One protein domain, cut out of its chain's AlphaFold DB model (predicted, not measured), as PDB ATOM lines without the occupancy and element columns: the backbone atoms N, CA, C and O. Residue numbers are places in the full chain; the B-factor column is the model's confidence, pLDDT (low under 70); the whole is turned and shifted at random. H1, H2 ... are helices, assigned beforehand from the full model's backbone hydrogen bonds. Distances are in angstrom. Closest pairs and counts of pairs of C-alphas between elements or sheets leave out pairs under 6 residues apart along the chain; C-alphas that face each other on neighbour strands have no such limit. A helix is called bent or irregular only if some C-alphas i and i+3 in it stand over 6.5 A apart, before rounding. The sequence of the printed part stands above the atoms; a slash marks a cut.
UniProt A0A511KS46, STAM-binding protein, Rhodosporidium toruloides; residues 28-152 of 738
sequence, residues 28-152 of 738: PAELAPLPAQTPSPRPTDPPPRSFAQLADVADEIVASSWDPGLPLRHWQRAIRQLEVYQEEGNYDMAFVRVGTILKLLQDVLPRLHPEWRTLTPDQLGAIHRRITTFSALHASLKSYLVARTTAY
ATOM      1  N   PRO A  28       7.027   4.996  86.525       44.53
ATOM      2  CA  PRO A  28       5.910   4.065  86.607       44.53
ATOM      3  C   PRO A  28       6.386   2.802  87.332       44.53
ATOM      4  O   PRO A  28       7.460   2.289  87.018       44.53
ATOM      5  N   ALA A  29       5.606   2.318  88.301       46.97
ATOM      6  CA  ALA A  29       5.927   1.083  89.004       46.97
ATOM      7  C   ALA A  29       5.981  -0.067  87.989       46.97
ATOM      8  O   ALA A  29       4.964  -0.423  87.389       46.97
ATOM      9  N   GLU A  30       7.180  -0.598  87.752       46.66
ATOM     10  CA  GLU A  30       7.391  -1.684  86.802       46.66
ATOM     11  C   GLU A  30       6.698  -2.938  87.339       46.66
ATOM     12  O   GLU A  30       7.006  -3.413  88.434       46.66
ATOM     13  N   LEU A  31       5.699  -3.435  86.604       53.25
ATOM     14  CA  LEU A  31       4.972  -4.629  87.020       53.25
ATOM     15  C   LEU A  31       5.950  -5.807  87.026       53.25
ATOM     16  O   LEU A  31       6.644  -6.028  86.032       53.25
ATOM     17  N   ALA A  32       5.970  -6.579  88.118       57.03
ATOM     18  CA  ALA A  32       6.751  -7.807  88.193       57.03
ATOM     19  C   ALA A  32       6.494  -8.675  86.937       57.03
ATOM     20  O   ALA A  32       5.327  -8.811  86.544       57.03
ATOM     21  N   PRO A  33       7.540  -9.228  86.286       60.41
ATOM     22  CA  PRO A  33       7.387  -9.926  85.016       60.41
ATOM     23  C   PRO A  33       6.308 -11.008  85.078       60.41
ATOM     24  O   PRO A  33       6.342 -11.873  85.955       60.41
ATOM     25  N   LEU A  34       5.362 -10.968  84.132       63.91
ATOM     26  CA  LEU A  34       4.331 -11.999  84.014       63.91
ATOM     27  C   LEU A  34       5.014 -13.374  83.907       63.91
ATOM     28  O   LEU A  34       5.935 -13.524  83.095       63.91
ATOM     29  N   PRO A  35       4.605 -14.375  84.708       63.72
ATOM     30  CA  PRO A  35       5.302 -15.648  84.757       63.72
ATOM     31  C   PRO A  35       5.193 -16.340  83.398       63.72
ATOM     32  O   PRO A  35       4.107 -16.459  82.832       63.72
ATOM     33  N   ALA A  36       6.330 -16.810  82.879       58.03
ATOM     34  CA  ALA A  36       6.440 -17.353  81.522       58.03
ATOM     35  C   ALA A  36       5.579 -18.610  81.268       58.03
ATOM     36  O   ALA A  36       5.417 -19.020  80.121       58.03
ATOM     37  N   GLN A  37       5.049 -19.224  82.328       56.22
ATOM     38  CA  GLN A  37       4.082 -20.315  82.293       56.22
ATOM     39  C   GLN A  37       3.041 -20.081  83.396       56.22
ATOM     40  O   GLN A  37       3.396 -19.746  84.528       56.22
ATOM     41  N   THR A  38       1.760 -20.273  83.084       61.66
ATOM     42  CA  THR A  38       0.689 -20.333  84.088       61.66
ATOM     43  C   THR A  38       0.793 -21.642  84.876       61.66
ATOM     44  O   THR A  38       0.962 -22.689  84.247       61.66
ATOM     45  N   PRO A  39       0.684 -21.632  86.217       60.00
ATOM     46  CA  PRO A  39       0.723 -22.860  87.004       60.00
ATOM     47  C   PRO A  39      -0.484 -23.750  86.681       60.00
ATOM     48  O   PRO A  39      -1.601 -23.250  86.534       60.00
ATOM     49  N   SER A  40      -0.260 -25.062  86.592       57.50
ATOM     50  CA  SER A  40      -1.325 -26.043  86.373       57.50
ATOM     51  C   SER A  40      -2.356 -26.009  87.512       57.50
ATOM     52  O   SER A  40      -1.955 -25.884  88.674       57.50
ATOM     53  N   PRO A  41      -3.662 -26.152  87.220       57.31
ATOM     54  CA  PRO A  41      -4.693 -26.203  88.253       57.31
ATOM     55  C   PRO A  41      -4.514 -27.437  89.147       57.31
ATOM     56  O   PRO A  41      -4.176 -28.518  88.655       57.31
ATOM     57  N   ARG A  42      -4.782 -27.315  90.455       59.47
ATOM     58  CA  ARG A  42      -5.006 -28.500  91.299       59.47
ATOM     59  C   ARG A  42      -6.491 -28.876  91.276       59.47
ATOM     60  O   ARG A  42      -7.321 -27.970  91.238       59.47
ATOM     61  N   PRO A  43      -6.853 -30.173  91.377       53.81
ATOM     62  CA  PRO A  43      -8.247 -30.633  91.269       53.81
ATOM     63  C   PRO A  43      -9.232 -30.088  92.321       53.81
ATOM     64  O   PRO A  43     -10.419 -30.380  92.248       53.81
ATOM     65  N   THR A  44      -8.746 -29.346  93.317       53.34
ATOM     66  CA  THR A  44      -9.524 -28.761  94.420       53.34
ATOM     67  C   THR A  44      -9.583 -27.232  94.384       53.34
ATOM     68  O   THR A  44     -10.227 -26.637  95.245       53.34
ATOM     69  N   ASP A  45      -8.873 -26.580  93.458       65.88
ATOM     70  CA  ASP A  45      -8.828 -25.116  93.387       65.88
ATOM     71  C   ASP A  45     -10.114 -24.597  92.693       65.88
ATOM     72  O   ASP A  45     -10.463 -25.099  91.619       65.88
ATOM     73  N   PRO A  46     -10.839 -23.612  93.263       69.38
ATOM     74  CA  PRO A  46     -12.082 -23.097  92.680       69.38
ATOM     75  C   PRO A  46     -11.834 -22.393  91.332       69.38
ATOM     76  O   PRO A  46     -10.726 -21.895  91.099       69.38
ATOM     77  N   PRO A  47     -12.852 -22.301  90.454       73.31
ATOM     78  CA  PRO A  47     -12.685 -21.756  89.111       73.31
ATOM     79  C   PRO A  47     -12.148 -20.314  89.134       73.31
ATOM     80  O   PRO A  47     -12.680 -19.463  89.861       73.31
ATOM     81  N   PRO A  48     -11.096 -20.001  88.351       81.69
ATOM     82  CA  PRO A  48     -10.517 -18.669  88.311       81.69
ATOM     83  C   PRO A  48     -11.505 -17.680  87.694       81.69
ATOM     84  O   PRO A  48     -12.157 -17.977  86.691       81.69
ATOM     85  N   ARG A  49     -11.570 -16.468  88.258       82.94
ATOM     86  CA  ARG A  49     -12.397 -15.386  87.708       82.94
ATOM     87  C   ARG A  49     -12.007 -15.099  86.262       82.94
ATOM     88  O   ARG A  49     -10.816 -14.992  85.944       82.94
ATOM     89  N   SER A  50     -13.017 -14.940  85.410       84.06
ATOM     90  CA  SER A  50     -12.815 -14.545  84.017       84.06
ATOM     91  C   SER A  50     -12.404 -13.071  83.934       84.06
ATOM     92  O   SER A  50     -12.726 -12.267  84.811       84.06
ATOM     93  N   PHE A  51     -11.720 -12.673  82.855       84.50
ATOM     94  CA  PHE A  51     -11.378 -11.256  82.662       84.50
ATOM     95  C   PHE A  51     -12.633 -10.368  82.529       84.50
ATOM     96  O   PHE A  51     -12.545  -9.178  82.809       84.50
ATOM     97  N   ALA A  52     -13.782 -10.925  82.119       80.50
ATOM     98  CA  ALA A  52     -15.053 -10.202  82.050       80.50
ATOM     99  C   ALA A  52     -15.549  -9.850  83.460       80.50
ATOM    100  O   ALA A  52     -15.630  -8.673  83.786       80.50
ATOM    101  N   GLN A  53     -15.659 -10.845  84.351       83.69
ATOM    102  CA  GLN A  53     -16.011 -10.649  85.769       83.69
ATOM    103  C   GLN A  53     -15.074  -9.678  86.511       83.69
ATOM    104  O   GLN A  53     -15.436  -9.115  87.542       83.69
ATOM    105  N   LEU A  54     -13.836  -9.515  86.035       89.06
ATOM    106  CA  LEU A  54     -12.863  -8.566  86.579       89.06
ATOM    107  C   LEU A  54     -12.955  -7.173  85.925       89.06
ATOM    108  O   LEU A  54     -12.588  -6.186  86.562       89.06
ATOM    109  N   ALA A  55     -13.467  -7.071  84.697       86.38
ATOM    110  CA  ALA A  55     -13.829  -5.803  84.068       86.38
ATOM    111  C   ALA A  55     -15.118  -5.236  84.687       86.38
ATOM    112  O   ALA A  55     -15.144  -4.060  85.037       86.38
ATOM    113  N   ASP A  56     -16.120  -6.083  84.941       82.81
ATOM    114  CA  ASP A  56     -17.368  -5.706  85.620       82.81
ATOM    115  C   ASP A  56     -17.085  -5.088  86.999       82.81
ATOM    116  O   ASP A  56     -17.640  -4.053  87.353       82.81
ATOM    117  N   VAL A  57     -16.145  -5.669  87.758       88.12
ATOM    118  CA  VAL A  57     -15.692  -5.128  89.054       88.12
ATOM    119  C   VAL A  57     -14.933  -3.802  88.899       88.12
ATOM    120  O   VAL A  57     -14.995  -2.960  89.794       88.12
ATOM    121  N   ALA A  58     -14.223  -3.575  87.790       89.88
ATOM    122  CA  ALA A  58     -13.578  -2.288  87.524       89.88
ATOM    123  C   ALA A  58     -14.615  -1.190  87.217       89.88
ATOM    124  O   ALA A  58     -14.528  -0.096  87.777       89.88
ATOM    125  N   ASP A  59     -15.626  -1.499  86.402       85.50
ATOM    126  CA  ASP A  59     -16.734  -0.585  86.112       85.50
ATOM    127  C   ASP A  59     -17.627  -0.361  87.353       85.50
ATOM    128  O   ASP A  59     -17.999   0.782  87.621       85.50
ATOM    129  N   GLU A  60     -17.867  -1.380  88.194       88.38
ATOM    130  CA  GLU A  60     -18.531  -1.234  89.505       88.38
ATOM    131  C   GLU A  60     -17.742  -0.293  90.428       88.38
ATOM    132  O   GLU A  60     -18.323   0.588  91.065       88.38
ATOM    133  N   ILE A  61     -16.410  -0.426  90.501       88.38
ATOM    134  CA  ILE A  61     -15.563   0.466  91.310       88.38
ATOM    135  C   ILE A  61     -15.685   1.913  90.827       88.38
ATOM    136  O   ILE A  61     -15.809   2.810  91.663       88.38
ATOM    137  N   VAL A  62     -15.688   2.163  89.515       91.38
ATOM    138  CA  VAL A  62     -15.849   3.521  88.979       91.38
ATOM    139  C   VAL A  62     -17.260   4.049  89.241       91.38
ATOM    140  O   VAL A  62     -17.399   5.099  89.866       91.38
ATOM    141  N   ALA A  63     -18.307   3.314  88.866       84.56
ATOM    142  CA  ALA A  63     -19.698   3.728  89.056       84.56
ATOM    143  C   ALA A  63     -20.067   3.954  90.536       84.56
ATOM    144  O   ALA A  63     -20.827   4.864  90.858       84.56
ATOM    145  N   SER A  64     -19.503   3.163  91.455       86.44
ATOM    146  CA  SER A  64     -19.805   3.224  92.894       86.44
ATOM    147  C   SER A  64     -18.916   4.175  93.711       86.44
ATOM    148  O   SER A  64     -19.106   4.268  94.937       86.44
ATOM    149  N   SER A  65     -17.964   4.859  93.057       87.19
ATOM    150  CA  SER A  65     -17.073   5.867  93.658       87.19
ATOM    151  C   SER A  65     -17.047   7.222  92.942       87.19
ATOM    152  O   SER A  65     -16.606   8.192  93.556       87.19
ATOM    153  N   TRP A  66     -17.502   7.307  91.686       90.88
ATOM    154  CA  TRP A  66     -17.525   8.543  90.903       90.88
ATOM    155  C   TRP A  66     -18.361   9.647  91.565       90.88
ATOM    156  O   TRP A  66     -19.481   9.422  92.015       90.88
ATOM    157  N   ASP A  67     -17.801  10.855  91.578       89.00
ATOM    158  CA  ASP A  67     -18.408  12.069  92.119       89.00
ATOM    159  C   ASP A  67     -17.869  13.279  91.322       89.00
ATOM    160  O   ASP A  67     -16.664  13.563  91.388       89.00
ATOM    161  N   PRO A  68     -18.723  13.985  90.550       86.19
ATOM    162  CA  PRO A  68     -18.330  15.159  89.770       86.19
ATOM    163  C   PRO A  68     -18.138  16.427  90.623       86.19
ATOM    164  O   PRO A  68     -17.646  17.429  90.107       86.19
ATOM    165  N   GLY A  69     -18.524  16.407  91.906       86.75
ATOM    166  CA  GLY A  69     -18.269  17.478  92.871       86.75
ATOM    167  C   GLY A  69     -16.864  17.436  93.483       86.75
ATOM    168  O   GLY A  69     -16.421  18.420  94.081       86.75
ATOM    169  N   LEU A  70     -16.131  16.327  93.324       90.62
ATOM    170  CA  LEU A  70     -14.729  16.232  93.733       90.62
ATOM    171  C   LEU A  70     -13.812  16.857  92.668       90.62
ATOM    172  O   LEU A  70     -13.921  16.508  91.497       90.62
ATOM    173  N   PRO A  71     -12.854  17.727  93.049       91.44
ATOM    174  CA  PRO A  71     -11.982  18.405  92.092       91.44
ATOM    175  C   PRO A  71     -10.986  17.437  91.440       91.44
ATOM    176  O   PRO A  71     -10.574  16.446  92.046       91.44
ATOM    177  N   LEU A  72     -10.474  17.771  90.256       88.19
ATOM    178  CA  LEU A  72      -9.683  16.875  89.404       88.19
ATOM    179  C   LEU A  72      -8.400  16.386  90.085       88.19
ATOM    180  O   LEU A  72      -7.949  15.262  89.862       88.19
ATOM    181  N   ARG A  73      -7.836  17.200  90.986       87.12
ATOM    182  CA  ARG A  73      -6.699  16.831  91.849       87.12
ATOM    183  C   ARG A  73      -6.984  15.619  92.752       87.12
ATOM    184  O   ARG A  73      -6.059  14.854  93.027       87.12
ATOM    185  N   HIS A  74      -8.239  15.411  93.169       91.62
ATOM    186  CA  HIS A  74      -8.682  14.208  93.879       91.62
ATOM    187  C   HIS A  74      -8.567  12.991  92.961       91.62
ATOM    188  O   HIS A  74      -7.859  12.041  93.285       91.62
ATOM    189  N   TRP A  75      -9.177  13.052  91.776       90.06
ATOM    190  CA  TRP A  75      -9.161  11.966  90.795       90.06
ATOM    191  C   TRP A  75      -7.746  11.616  90.313       90.06
ATOM    192  O   TRP A  75      -7.377  10.444  90.265       90.06
ATOM    193  N   GLN A  76      -6.886  12.613  90.098       87.94
ATOM    194  CA  GLN A  76      -5.461  12.394  89.824       87.94
ATOM    195  C   GLN A  76      -4.717  11.712  90.990       87.94
ATOM    196  O   GLN A  76      -3.784  10.944  90.751       87.94
ATOM    197  N   ARG A  77      -5.095  11.982  92.251       87.31
ATOM    198  CA  ARG A  77      -4.538  11.303  93.437       87.31
ATOM    199  C   ARG A  77      -5.070   9.874  93.577       87.31
ATOM    200  O   ARG A  77      -4.269   8.993  93.863       87.31
ATOM    201  N   ALA A  78      -6.356   9.639  93.320       86.06
ATOM    202  CA  ALA A  78      -6.953   8.306  93.313       86.06
ATOM    203  C   ALA A  78      -6.292   7.405  92.255       86.06
ATOM    204  O   ALA A  78      -5.871   6.297  92.573       86.06
ATOM    205  N   ILE A  79      -6.073   7.917  91.036       88.25
ATOM    206  CA  ILE A  79      -5.319   7.205  89.990       88.25
ATOM    207  C   ILE A  79      -3.896   6.883  90.473       88.25
ATOM    208  O   ILE A  79      -3.497   5.726  90.409       88.25
ATOM    209  N   ARG A  80      -3.162   7.843  91.060       86.50
ATOM    210  CA  ARG A  80      -1.828   7.578  91.646       86.50
ATOM    211  C   ARG A  80      -1.830   6.538  92.772       86.50
ATOM    212  O   ARG A  80      -0.826   5.868  92.969       86.50
ATOM    213  N   GLN A  81      -2.932   6.376  93.504       83.56
ATOM    214  CA  GLN A  81      -3.078   5.313  94.506       83.56
ATOM    215  C   GLN A  81      -3.400   3.948  93.881       83.56
ATOM    216  O   GLN A  81      -3.004   2.924  94.435       83.56
ATOM    217  N   LEU A  82      -4.083   3.918  92.733       82.75
ATOM    218  CA  LEU A  82      -4.294   2.698  91.949       82.75
ATOM    219  C   LEU A  82      -3.002   2.244  91.247       82.75
ATOM    220  O   LEU A  82      -2.785   1.041  91.142       82.75
ATOM    221  N   GLU A  83      -2.139   3.180  90.835       78.62
ATOM    222  CA  GLU A  83      -0.834   2.934  90.191       78.62
ATOM    223  C   GLU A  83       0.208   2.238  91.097       78.62
ATOM    224  O   GLU A  83       1.191   1.709  90.582       78.62
ATOM    225  N   VAL A  84       0.014   2.203  92.422       66.38
ATOM    226  CA  VAL A  84       0.942   1.540  93.359       66.38
ATOM    227  C   VAL A  84       0.575   0.064  93.542       66.38
ATOM    228  O   VAL A  84      -0.377  -0.286  94.247       66.38
ATOM    229  N   TYR A  85       1.379  -0.813  92.943       61.19
ATOM    230  CA  TYR A  85       1.318  -2.269  93.103       61.19
ATOM    231  C   TYR A  85       2.597  -2.759  93.783       61.19
ATOM    232  O   TYR A  85       3.691  -2.477  93.304       61.19
ATOM    233  N   GLN A  86       2.462  -3.482  94.897       51.97
ATOM    234  CA  GLN A  86       3.605  -4.036  95.636       51.97
ATOM    235  C   GLN A  86       3.250  -5.335  96.388       51.97
ATOM    236  O   GLN A  86       3.889  -5.694  97.369       51.97
ATOM    237  N   GLU A  87       2.207  -6.030  95.926       48.81
ATOM    238  CA  GLU A  87       1.759  -7.330  96.437       48.81
ATOM    239  C   GLU A  87       1.902  -8.346  95.296       48.81
ATOM    240  O   GLU A  87       1.222  -8.250  94.272       48.81
ATOM    241  N   GLU A  88       2.853  -9.269  95.438       53.88
ATOM    242  CA  GLU A  88       3.271 -10.183  94.374       53.88
ATOM    243  C   GLU A  88       2.157 -11.184  94.001       53.88
ATOM    244  O   GLU A  88       1.453 -11.721  94.854       53.88
ATOM    245  N   GLY A  89       1.992 -11.455  92.700       63.34
ATOM    246  CA  GLY A  89       1.144 -12.543  92.190       63.34
ATOM    247  C   GLY A  89      -0.364 -12.272  92.033       63.34
ATOM    248  O   GLY A  89      -1.041 -13.082  91.398       63.34
ATOM    249  N   ASN A  90      -0.921 -11.160  92.530       83.88
ATOM    250  CA  ASN A  90      -2.363 -10.877  92.404       83.88
ATOM    251  C   ASN A  90      -2.733 -10.171  91.079       83.88
ATOM    252  O   ASN A  90      -3.084  -8.987  91.041       83.88
ATOM    253  N   TYR A  91      -2.657 -10.920  89.976       85.38
ATOM    254  CA  TYR A  91      -2.940 -10.417  88.624       85.38
ATOM    255  C   TYR A  91      -4.407 -10.009  88.404       85.38
ATOM    256  O   TYR A  91      -4.672  -9.110  87.607       85.38
ATOM    257  N   ASP A  92      -5.352 -10.601  89.138       88.19
ATOM    258  CA  ASP A  92      -6.777 -10.256  89.093       88.19
ATOM    259  C   ASP A  92      -6.997  -8.824  89.593       88.19
ATOM    260  O   ASP A  92      -7.593  -8.001  88.899       88.19
ATOM    261  N   MET A  93      -6.441  -8.483  90.763       87.38
ATOM    262  CA  MET A  93      -6.504  -7.115  91.283       87.38
ATOM    263  C   MET A  93      -5.659  -6.133  90.466       87.38
ATOM    264  O   MET A  93      -6.023  -4.960  90.391       87.38
ATOM    265  N   ALA A  94      -4.569  -6.584  89.834       87.88
ATOM    266  CA  ALA A  94      -3.830  -5.762  88.877       87.88
ATOM    267  C   ALA A  94      -4.715  -5.384  87.677       87.88
ATOM    268  O   ALA A  94      -4.836  -4.206  87.350       87.88
ATOM    269  N   PHE A  95      -5.405  -6.357  87.074       91.06
ATOM    270  CA  PHE A  95      -6.322  -6.124  85.959       91.06
ATOM    271  C   PHE A  95      -7.474  -5.185  86.346       91.06
ATOM    272  O   PHE A  95      -7.665  -4.169  85.680       91.06
ATOM    273  N   VAL A  96      -8.158  -5.449  87.469       91.50
ATOM    274  CA  VAL A  96      -9.247  -4.600  87.998       91.50
ATOM    275  C   VAL A  96      -8.801  -3.140  88.146       91.50
ATOM    276  O   VAL A  96      -9.477  -2.226  87.671       91.50
ATOM    277  N   ARG A  97      -7.653  -2.887  88.793       89.75
ATOM    278  CA  ARG A  97      -7.175  -1.513  89.020       89.75
ATOM    279  C   ARG A  97      -6.712  -0.834  87.728       89.75
ATOM    280  O   ARG A  97      -6.988   0.351  87.559       89.75
ATOM    281  N   VAL A  98      -6.058  -1.545  86.805       91.12
ATOM    282  CA  VAL A  98      -5.670  -0.977  85.499       91.12
ATOM    283  C   VAL A  98      -6.908  -0.642  84.656       91.12
ATOM    284  O   VAL A  98      -6.965   0.446  84.084       91.12
ATOM    285  N   GLY A  99      -7.930  -1.506  84.648       91.44
ATOM    286  CA  GLY A  99      -9.231  -1.216  84.039       91.44
ATOM    287  C   GLY A  99      -9.891   0.024  84.655       91.44
ATOM    288  O   GLY A  99     -10.291   0.930  83.929       91.44
ATOM    289  N   THR A 100      -9.879   0.133  85.989       93.50
ATOM    290  CA  THR A 100     -10.379   1.308  86.733       93.50
ATOM    291  C   THR A 100      -9.664   2.600  86.296       93.50
ATOM    292  O   THR A 100     -10.311   3.617  86.046       93.50
ATOM    293  N   ILE A 101      -8.329   2.573  86.159       93.25
ATOM    294  CA  ILE A 101      -7.529   3.720  85.690       93.25
ATOM    295  C   ILE A 101      -7.910   4.112  84.255       93.25
ATOM    296  O   ILE A 101      -8.104   5.297  83.979       93.25
ATOM    297  N   LEU A 102      -8.022   3.138  83.347       93.00
ATOM    298  CA  LEU A 102      -8.389   3.387  81.952       93.00
ATOM    299  C   LEU A 102      -9.799   3.968  81.838       93.00
ATOM    300  O   LEU A 102      -9.972   4.994  81.185       93.00
ATOM    301  N   LYS A 103     -10.775   3.394  82.545       91.75
ATOM    302  CA  LYS A 103     -12.164   3.867  82.561       91.75
ATOM    303  C   LYS A 103     -12.281   5.313  83.053       91.75
ATOM    304  O   LYS A 103     -12.973   6.125  82.435       91.75
ATOM    305  N   LEU A 104     -11.545   5.668  84.110       92.81
ATOM    306  CA  LEU A 104     -11.461   7.050  84.589       92.81
ATOM    307  C   LEU A 104     -10.833   7.989  83.545       92.81
ATOM    308  O   LEU A 104     -11.364   9.071  83.313       92.81
ATOM    309  N   LEU A 105      -9.725   7.593  82.909       92.62
ATOM    310  CA  LEU A 105      -8.968   8.453  81.988       92.62
ATOM    311  C   LEU A 105      -9.539   8.551  80.560       92.62
ATOM    312  O   LEU A 105      -9.265   9.544  79.889       92.62
ATOM    313  N   GLN A 106     -10.280   7.547  80.083       91.62
ATOM    314  CA  GLN A 106     -10.818   7.474  78.715       91.62
ATOM    315  C   GLN A 106     -12.308   7.834  78.638       91.62
ATOM    316  O   GLN A 106     -12.713   8.548  77.721       91.62
ATOM    317  N   ASP A 107     -13.120   7.374  79.596       89.06
ATOM    318  CA  ASP A 107     -14.573   7.577  79.576       89.06
ATOM    319  C   ASP A 107     -15.015   8.683  80.533       89.06
ATOM    320  O   ASP A 107     -15.612   9.669  80.106       89.06
ATOM    321  N   VAL A 108     -14.743   8.530  81.829       92.25
ATOM    322  CA  VAL A 108     -15.445   9.309  82.860       92.25
ATOM    323  C   VAL A 108     -14.924  10.738  82.968       92.25
ATOM    324  O   VAL A 108     -15.695  11.682  82.793       92.25
ATOM    325  N   LEU A 109     -13.623  10.932  83.201       91.94
ATOM    326  CA  LEU A 109     -13.066  12.276  83.369       91.94
ATOM    327  C   LEU A 109     -13.187  13.142  82.094       91.94
ATOM    328  O   LEU A 109     -13.592  14.296  82.235       91.94
ATOM    329  N   PRO A 110     -12.948  12.629  80.863       91.50
ATOM    330  CA  PRO A 110     -13.096  13.432  79.646       91.50
ATOM    331  C   PRO A 110     -14.526  13.886  79.342       91.50
ATOM    332  O   PRO A 110     -14.717  14.948  78.745       91.50
ATOM    333  N   ARG A 111     -15.530  13.078  79.712       89.12
ATOM    334  CA  ARG A 111     -16.941  13.334  79.385       89.12
ATOM    335  C   ARG A 111     -17.674  14.094  80.493       89.12
ATOM    336  O   ARG A 111     -18.507  14.938  80.173       89.12
ATOM    337  N   LEU A 112     -17.375  13.802  81.765       88.19
ATOM    338  CA  LEU A 112     -18.201  14.199  82.915       88.19
ATOM    339  C   LEU A 112     -17.528  15.171  83.902       88.19
ATOM    340  O   LEU A 112     -18.230  15.754  84.724       88.19
ATOM    341  N   HIS A 113     -16.203  15.370  83.862       92.25
ATOM    342  CA  HIS A 113     -15.524  16.244  84.830       92.25
ATOM    343  C   HIS A 113     -15.439  17.706  84.335       92.25
ATOM    344  O   HIS A 113     -14.830  17.950  83.289       92.25
ATOM    345  N   PRO A 114     -15.937  18.714  85.084       88.88
ATOM    346  CA  PRO A 114     -15.953  20.108  84.623       88.88
ATOM    347  C   PRO A 114     -14.542  20.671  84.373       88.88
ATOM    348  O   PRO A 114     -14.262  21.186  83.292       88.88
ATOM    349  N   GLU A 115     -13.615  20.484  85.321       88.12
ATOM    350  CA  GLU A 115     -12.219  20.956  85.208       88.12
ATOM    351  C   GLU A 115     -11.373  20.218  84.136       88.12
ATOM    352  O   GLU A 115     -10.206  20.555  83.936       88.12
ATOM    353  N   TRP A 116     -11.904  19.207  83.427       88.25
ATOM    354  CA  TRP A 116     -11.126  18.505  82.392       88.25
ATOM    355  C   TRP A 116     -10.868  19.382  81.165       88.25
ATOM    356  O   TRP A 116      -9.778  19.367  80.596       88.25
ATOM    357  N   ARG A 117     -11.855  20.200  80.779       85.69
ATOM    358  CA  ARG A 117     -11.751  21.109  79.622       85.69
ATOM    359  C   ARG A 117     -10.782  22.276  79.853       85.69
ATOM    360  O   ARG A 117     -10.459  22.981  78.904       85.69
ATOM    361  N   THR A 118     -10.317  22.467  81.088       88.88
ATOM    362  CA  THR A 118      -9.348  23.500  81.492       88.88
ATOM    363  C   THR A 118      -7.908  22.982  81.634       88.88
ATOM    364  O   THR A 118      -7.034  23.733  82.061       88.88
ATOM    365  N   LEU A 119      -7.634  21.720  81.281       89.19
ATOM    366  CA  LEU A 119      -6.276  21.161  81.261       89.19
ATOM    367  C   LEU A 119      -5.410  21.778  80.151       89.19
ATOM    368  O   LEU A 119      -5.885  22.041  79.046       89.19
ATOM    369  N   THR A 120      -4.111  21.947  80.412       93.25
ATOM    370  CA  THR A 120      -3.159  22.415  79.390       93.25
ATOM    371  C   THR A 120      -2.819  21.307  78.376       93.25
ATOM    372  O   THR A 120      -2.918  20.119  78.705       93.25
ATOM    373  N   PRO A 121      -2.352  21.650  77.156       89.12
ATOM    374  CA  PRO A 121      -1.922  20.656  76.168       89.12
ATOM    375  C   PRO A 121      -0.849  19.687  76.691       89.12
ATOM    376  O   PRO A 121      -0.899  18.497  76.387       89.12
ATOM    377  N   ASP A 122       0.075  20.159  77.535       88.50
ATOM    378  CA  ASP A 122       1.122  19.323  78.137       88.50
ATOM    379  C   ASP A 122       0.568  18.336  79.173       88.50
ATOM    380  O   ASP A 122       0.990  17.176  79.219       88.50
ATOM    381  N   GLN A 123      -0.411  18.770  79.975       87.06
ATOM    382  CA  GLN A 123      -1.121  17.910  80.928       87.06
ATOM    383  C   GLN A 123      -1.926  16.832  80.192       87.06
ATOM    384  O   GLN A 123      -1.842  15.653  80.542       87.06
ATOM    385  N   LEU A 124      -2.644  17.211  79.129       86.69
ATOM    386  CA  LEU A 124      -3.381  16.274  78.283       86.69
ATOM    387  C   LEU A 124      -2.428  15.297  77.567       86.69
ATOM    388  O   LEU A 124      -2.678  14.094  77.538       86.69
ATOM    389  N   GLY A 125      -1.277  15.775  77.086       86.75
ATOM    390  CA  GLY A 125      -0.220  14.934  76.521       86.75
ATOM    391  C   GLY A 125       0.381  13.947  77.531       86.75
ATOM    392  O   GLY A 125       0.662  12.799  77.178       86.75
ATOM    393  N   ALA A 126       0.545  14.342  78.796       86.50
ATOM    394  CA  ALA A 126       0.968  13.444  79.873       86.50
ATOM    395  C   ALA A 126      -0.098  12.384  80.207       86.50
ATOM    396  O   ALA A 126       0.241  11.222  80.444       86.50
ATOM    397  N   ILE A 127      -1.379  12.759  80.165       87.94
ATOM    398  CA  ILE A 127      -2.515  11.841  80.311       87.94
ATOM    399  C   ILE A 127      -2.554  10.833  79.158       87.94
ATOM    400  O   ILE A 127      -2.604   9.633  79.418       87.94
ATOM    401  N   HIS A 128      -2.440  11.276  77.902       88.31
ATOM    402  CA  HIS A 128      -2.408  10.383  76.739       88.31
ATOM    403  C   HIS A 128      -1.252   9.372  76.815       88.31
ATOM    404  O   HIS A 128      -1.456   8.194  76.531       88.31
ATOM    405  N   ARG A 129      -0.058   9.783  77.279       89.31
ATOM    406  CA  ARG A 129       1.058   8.846  77.521       89.31
ATOM    407  C   ARG A 129       0.696   7.771  78.554       89.31
ATOM    408  O   ARG A 129       0.914   6.593  78.281       89.31
ATOM    409  N   ARG A 130       0.091   8.146  79.690       86.88
ATOM    410  CA  ARG A 130      -0.382   7.187  80.713       86.88
ATOM    411  C   ARG A 130      -1.454   6.246  80.159       86.88
ATOM    412  O   ARG A 130      -1.355   5.045  80.383       86.88
ATOM    413  N   ILE A 131      -2.420   6.753  79.388       88.12
ATOM    414  CA  ILE A 131      -3.445   5.927  78.727       88.12
ATOM    415  C   ILE A 131      -2.793   4.858  77.837       88.12
ATOM    416  O   ILE A 131      -3.167   3.690  77.935       88.12
ATOM    417  N   THR A 132      -1.790   5.212  77.026       89.06
ATOM    418  CA  THR A 132      -1.050   4.242  76.198       89.06
ATOM    419  C   THR A 132      -0.341   3.184  77.050       89.06
ATOM    420  O   THR A 132      -0.480   1.991  76.774       89.06
ATOM    421  N   THR A 133       0.363   3.589  78.114       87.88
ATOM    422  CA  THR A 133       1.043   2.662  79.039       87.88
ATOM    423  C   THR A 133       0.062   1.691  79.700       87.88
ATOM    424  O   THR A 133       0.285   0.480  79.666       87.88
ATOM    425  N   PHE A 134      -1.051   2.184  80.250       90.62
ATOM    426  CA  PHE A 134      -2.047   1.327  80.896       90.62
ATOM    427  C   PHE A 134      -2.816   0.459  79.901       90.62
ATOM    428  O   PHE A 134      -3.122  -0.679  80.232       90.62
ATOM    429  N   SER A 135      -3.047   0.919  78.667       87.62
ATOM    430  CA  SER A 135      -3.685   0.104  77.622       87.62
ATOM    431  C   SER A 135      -2.823  -1.109  77.251       87.62
ATOM    432  O   SER A 135      -3.336  -2.222  77.147       87.62
ATOM    433  N   ALA A 136      -1.504  -0.918  77.123       86.38
ATOM    434  CA  ALA A 136      -0.563  -2.014  76.892       86.38
ATOM    435  C   ALA A 136      -0.501  -2.983  78.090       86.38
ATOM    436  O   ALA A 136      -0.559  -4.199  77.906       86.38
ATOM    437  N   LEU A 137      -0.454  -2.457  79.320       87.50
ATOM    438  CA  LEU A 137      -0.455  -3.263  80.545       87.50
ATOM    439  C   LEU A 137      -1.748  -4.090  80.693       87.50
ATOM    440  O   LEU A 137      -1.695  -5.276  81.016       87.50
ATOM    441  N   HIS A 138      -2.899  -3.486  80.392       89.75
ATOM    442  CA  HIS A 138      -4.216  -4.125  80.417       89.75
ATOM    443  C   HIS A 138      -4.329  -5.248  79.381       89.75
ATOM    444  O   HIS A 138      -4.858  -6.312  79.690       89.75
ATOM    445  N   ALA A 139      -3.786  -5.052  78.174       85.00
ATOM    446  CA  ALA A 139      -3.743  -6.084  77.139       85.00
ATOM    447  C   ALA A 139      -2.882  -7.291  77.561       85.00
ATOM    448  O   ALA A 139      -3.316  -8.435  77.409       85.00
ATOM    449  N   SER A 140      -1.709  -7.051  78.156       86.56
ATOM    450  CA  SER A 140      -0.842  -8.113  78.687       86.56
ATOM    451  C   SER A 140      -1.503  -8.884  79.836       86.56
ATOM    452  O   SER A 140      -1.503 -10.116  79.828       86.56
ATOM    453  N   LEU A 141      -2.139  -8.181  80.780       88.44
ATOM    454  CA  LEU A 141      -2.901  -8.801  81.871       88.44
ATOM    455  C   LEU A 141      -4.120  -9.582  81.350       88.44
ATOM    456  O   LEU A 141      -4.357 -10.697  81.808       88.44
ATOM    457  N   LYS A 142      -4.848  -9.064  80.348       85.38
ATOM    458  CA  LYS A 142      -5.945  -9.791  79.684       85.38
ATOM    459  C   LYS A 142      -5.448 -11.093  79.060       85.38
ATOM    460  O   LYS A 142      -6.071 -12.130  79.261       85.38
ATOM    461  N   SER A 143      -4.328 -11.044  78.338       84.00
ATOM    462  CA  SER A 143      -3.714 -12.219  77.708       84.00
ATOM    463  C   SER A 143      -3.340 -13.285  78.745       84.00
ATOM    464  O   SER A 143      -3.705 -14.449  78.594       84.00
ATOM    465  N   TYR A 144      -2.714 -12.876  79.856       87.00
ATOM    466  CA  TYR A 144      -2.393 -13.767  80.975       87.00
ATOM    467  C   TYR A 144      -3.643 -14.393  81.618       87.00
ATOM    468  O   TYR A 144      -3.684 -15.604  81.838       87.00
ATOM    469  N   LEU A 145      -4.683 -13.598  81.895       86.38
ATOM    470  CA  LEU A 145      -5.925 -14.088  82.503       86.38
ATOM    471  C   LEU A 145      -6.684 -15.049  81.577       86.38
ATOM    472  O   LEU A 145      -7.201 -16.062  82.053       86.38
ATOM    473  N   VAL A 146      -6.717 -14.776  80.267       83.06
ATOM    474  CA  VAL A 146      -7.263 -15.701  79.262       83.06
ATOM    475  C   VAL A 146      -6.464 -17.003  79.261       83.06
ATOM    476  O   VAL A 146      -7.061 -18.054  79.466       83.06
ATOM    477  N   ALA A 147      -5.133 -16.947  79.147       82.12
ATOM    478  CA  ALA A 147      -4.280 -18.137  79.158       82.12
ATOM    479  C   ALA A 147      -4.465 -18.985  80.429       82.12
ATOM    480  O   ALA A 147      -4.612 -20.201  80.336       82.12
ATOM    481  N   ARG A 148      -4.551 -18.352  81.609       85.31
ATOM    482  CA  ARG A 148      -4.837 -19.031  82.885       85.31
ATOM    483  C   ARG A 148      -6.204 -19.713  82.885       85.31
ATOM    484  O   ARG A 148      -6.325 -20.839  83.353       85.31
ATOM    485  N   THR A 149      -7.231 -19.033  82.381       79.88
ATOM    486  CA  THR A 149      -8.602 -19.564  82.337       79.88
ATOM    487  C   THR A 149      -8.689 -20.740  81.360       79.88
ATOM    488  O   THR A 149      -9.210 -21.792  81.713       79.88
ATOM    489  N   THR A 150      -8.086 -20.622  80.173       79.56
ATOM    490  CA  THR A 150      -7.970 -21.720  79.202       79.56
ATOM    491  C   THR A 150      -7.168 -22.900  79.758       79.56
ATOM    492  O   THR A 150      -7.565 -24.039  79.553       79.56
ATOM    493  N   ALA A 151      -6.085 -22.659  80.505       79.56
ATOM    494  CA  ALA A 151      -5.309 -23.722  81.150       79.56
ATOM    495  C   ALA A 151      -6.067 -24.426  82.292       79.56
ATOM    496  O   ALA A 151      -5.830 -25.607  82.526       79.56
ATOM    497  N   TYR A 152      -6.983 -23.733  82.982       77.88
ATOM    498  CA  TYR A 152      -7.844 -24.332  84.010       77.88
ATOM    499  C   TYR A 152      -8.904 -25.266  83.406       77.88
ATOM    500  O   TYR A 152      -9.121 -26.356  83.924       77.88
TER     501      TYR A 152
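What this domain is: This is residues 28 to 152 of the 738 residues of the protein "STAM-binding protein" of Rhodosporidium toruloides (UniProt A0A511KS46). Four helices make an elongated bundle, with H3 in the middle, H1, H2 and H5 packed on different sides of it, and tiny H4 turning the chain from H3 into long H5. A tail without a named element, residues 28 to 50, runs outside the helices and folds back beyond the last residue of H5, near Pro 43. The 125 printed residues hold five named helices, H1 to H5 in order, and no named strand: all helix, only just compact, close to loose, with a radius of gyration of the C-alphas of 16.2 A and spans of 54 by 27 by 21 A.

How they stand to each other: Start at H1, residues 51 to 63, which touches the hub H3, residues 91 to 112, at Ala 58 and Thr 100, their closest C-alphas, 4.9 A apart, the same way at a steep tilt of 44 degrees. Next, H2, residues 72 to 82, forms a helical hairpin with H3, touching its residues 97 to 101 alone; the closest C-alphas, of Leu 82 and Arg 97, are 5.9 A apart. H4, residues 114 to 118, only just touches H3, and only at the corner, with Pro 110 and Trp 116 closest, C-alphas 6.1 A apart. H5, residues 121 to 152, touches H3 with C-alphas 95 and 141 closest, 6.0 A apart, opposite ways at 37 degrees, only just steep. H2 and H5 have every O i to N i+4 pair within hydrogen-bond range; H1 has 8 of 9, H3 15 of 18 and H4 0 of 1, with 1 of 2 O i to N i+3 pairs.

Where its parts are: Find C-alpha 51 at (-11.378, -11.256, 82.662), where H1 begins its 18.3 A. H2 spans 15.4 A, H4 8.1 A. H3, 29.5 A, has a kink of 30 degrees near residue 104 and is irregular, C-alphas 106 and 109 being 7.1 A apart; H4 is only just irregular, with 6.6 A between C-alphas 114 and 117. H5 runs 46.0 A to C-alpha 152 at (-7.844, -24.332, 84.010).

The domain as a whole: Look to Pro 43 and Thr 118 for the C-alphas farthest apart, 55.0 A. The printed part has no cut, and no link between helices is long. Residues 28 to 46 and 84 to 89 have pLDDT under 70.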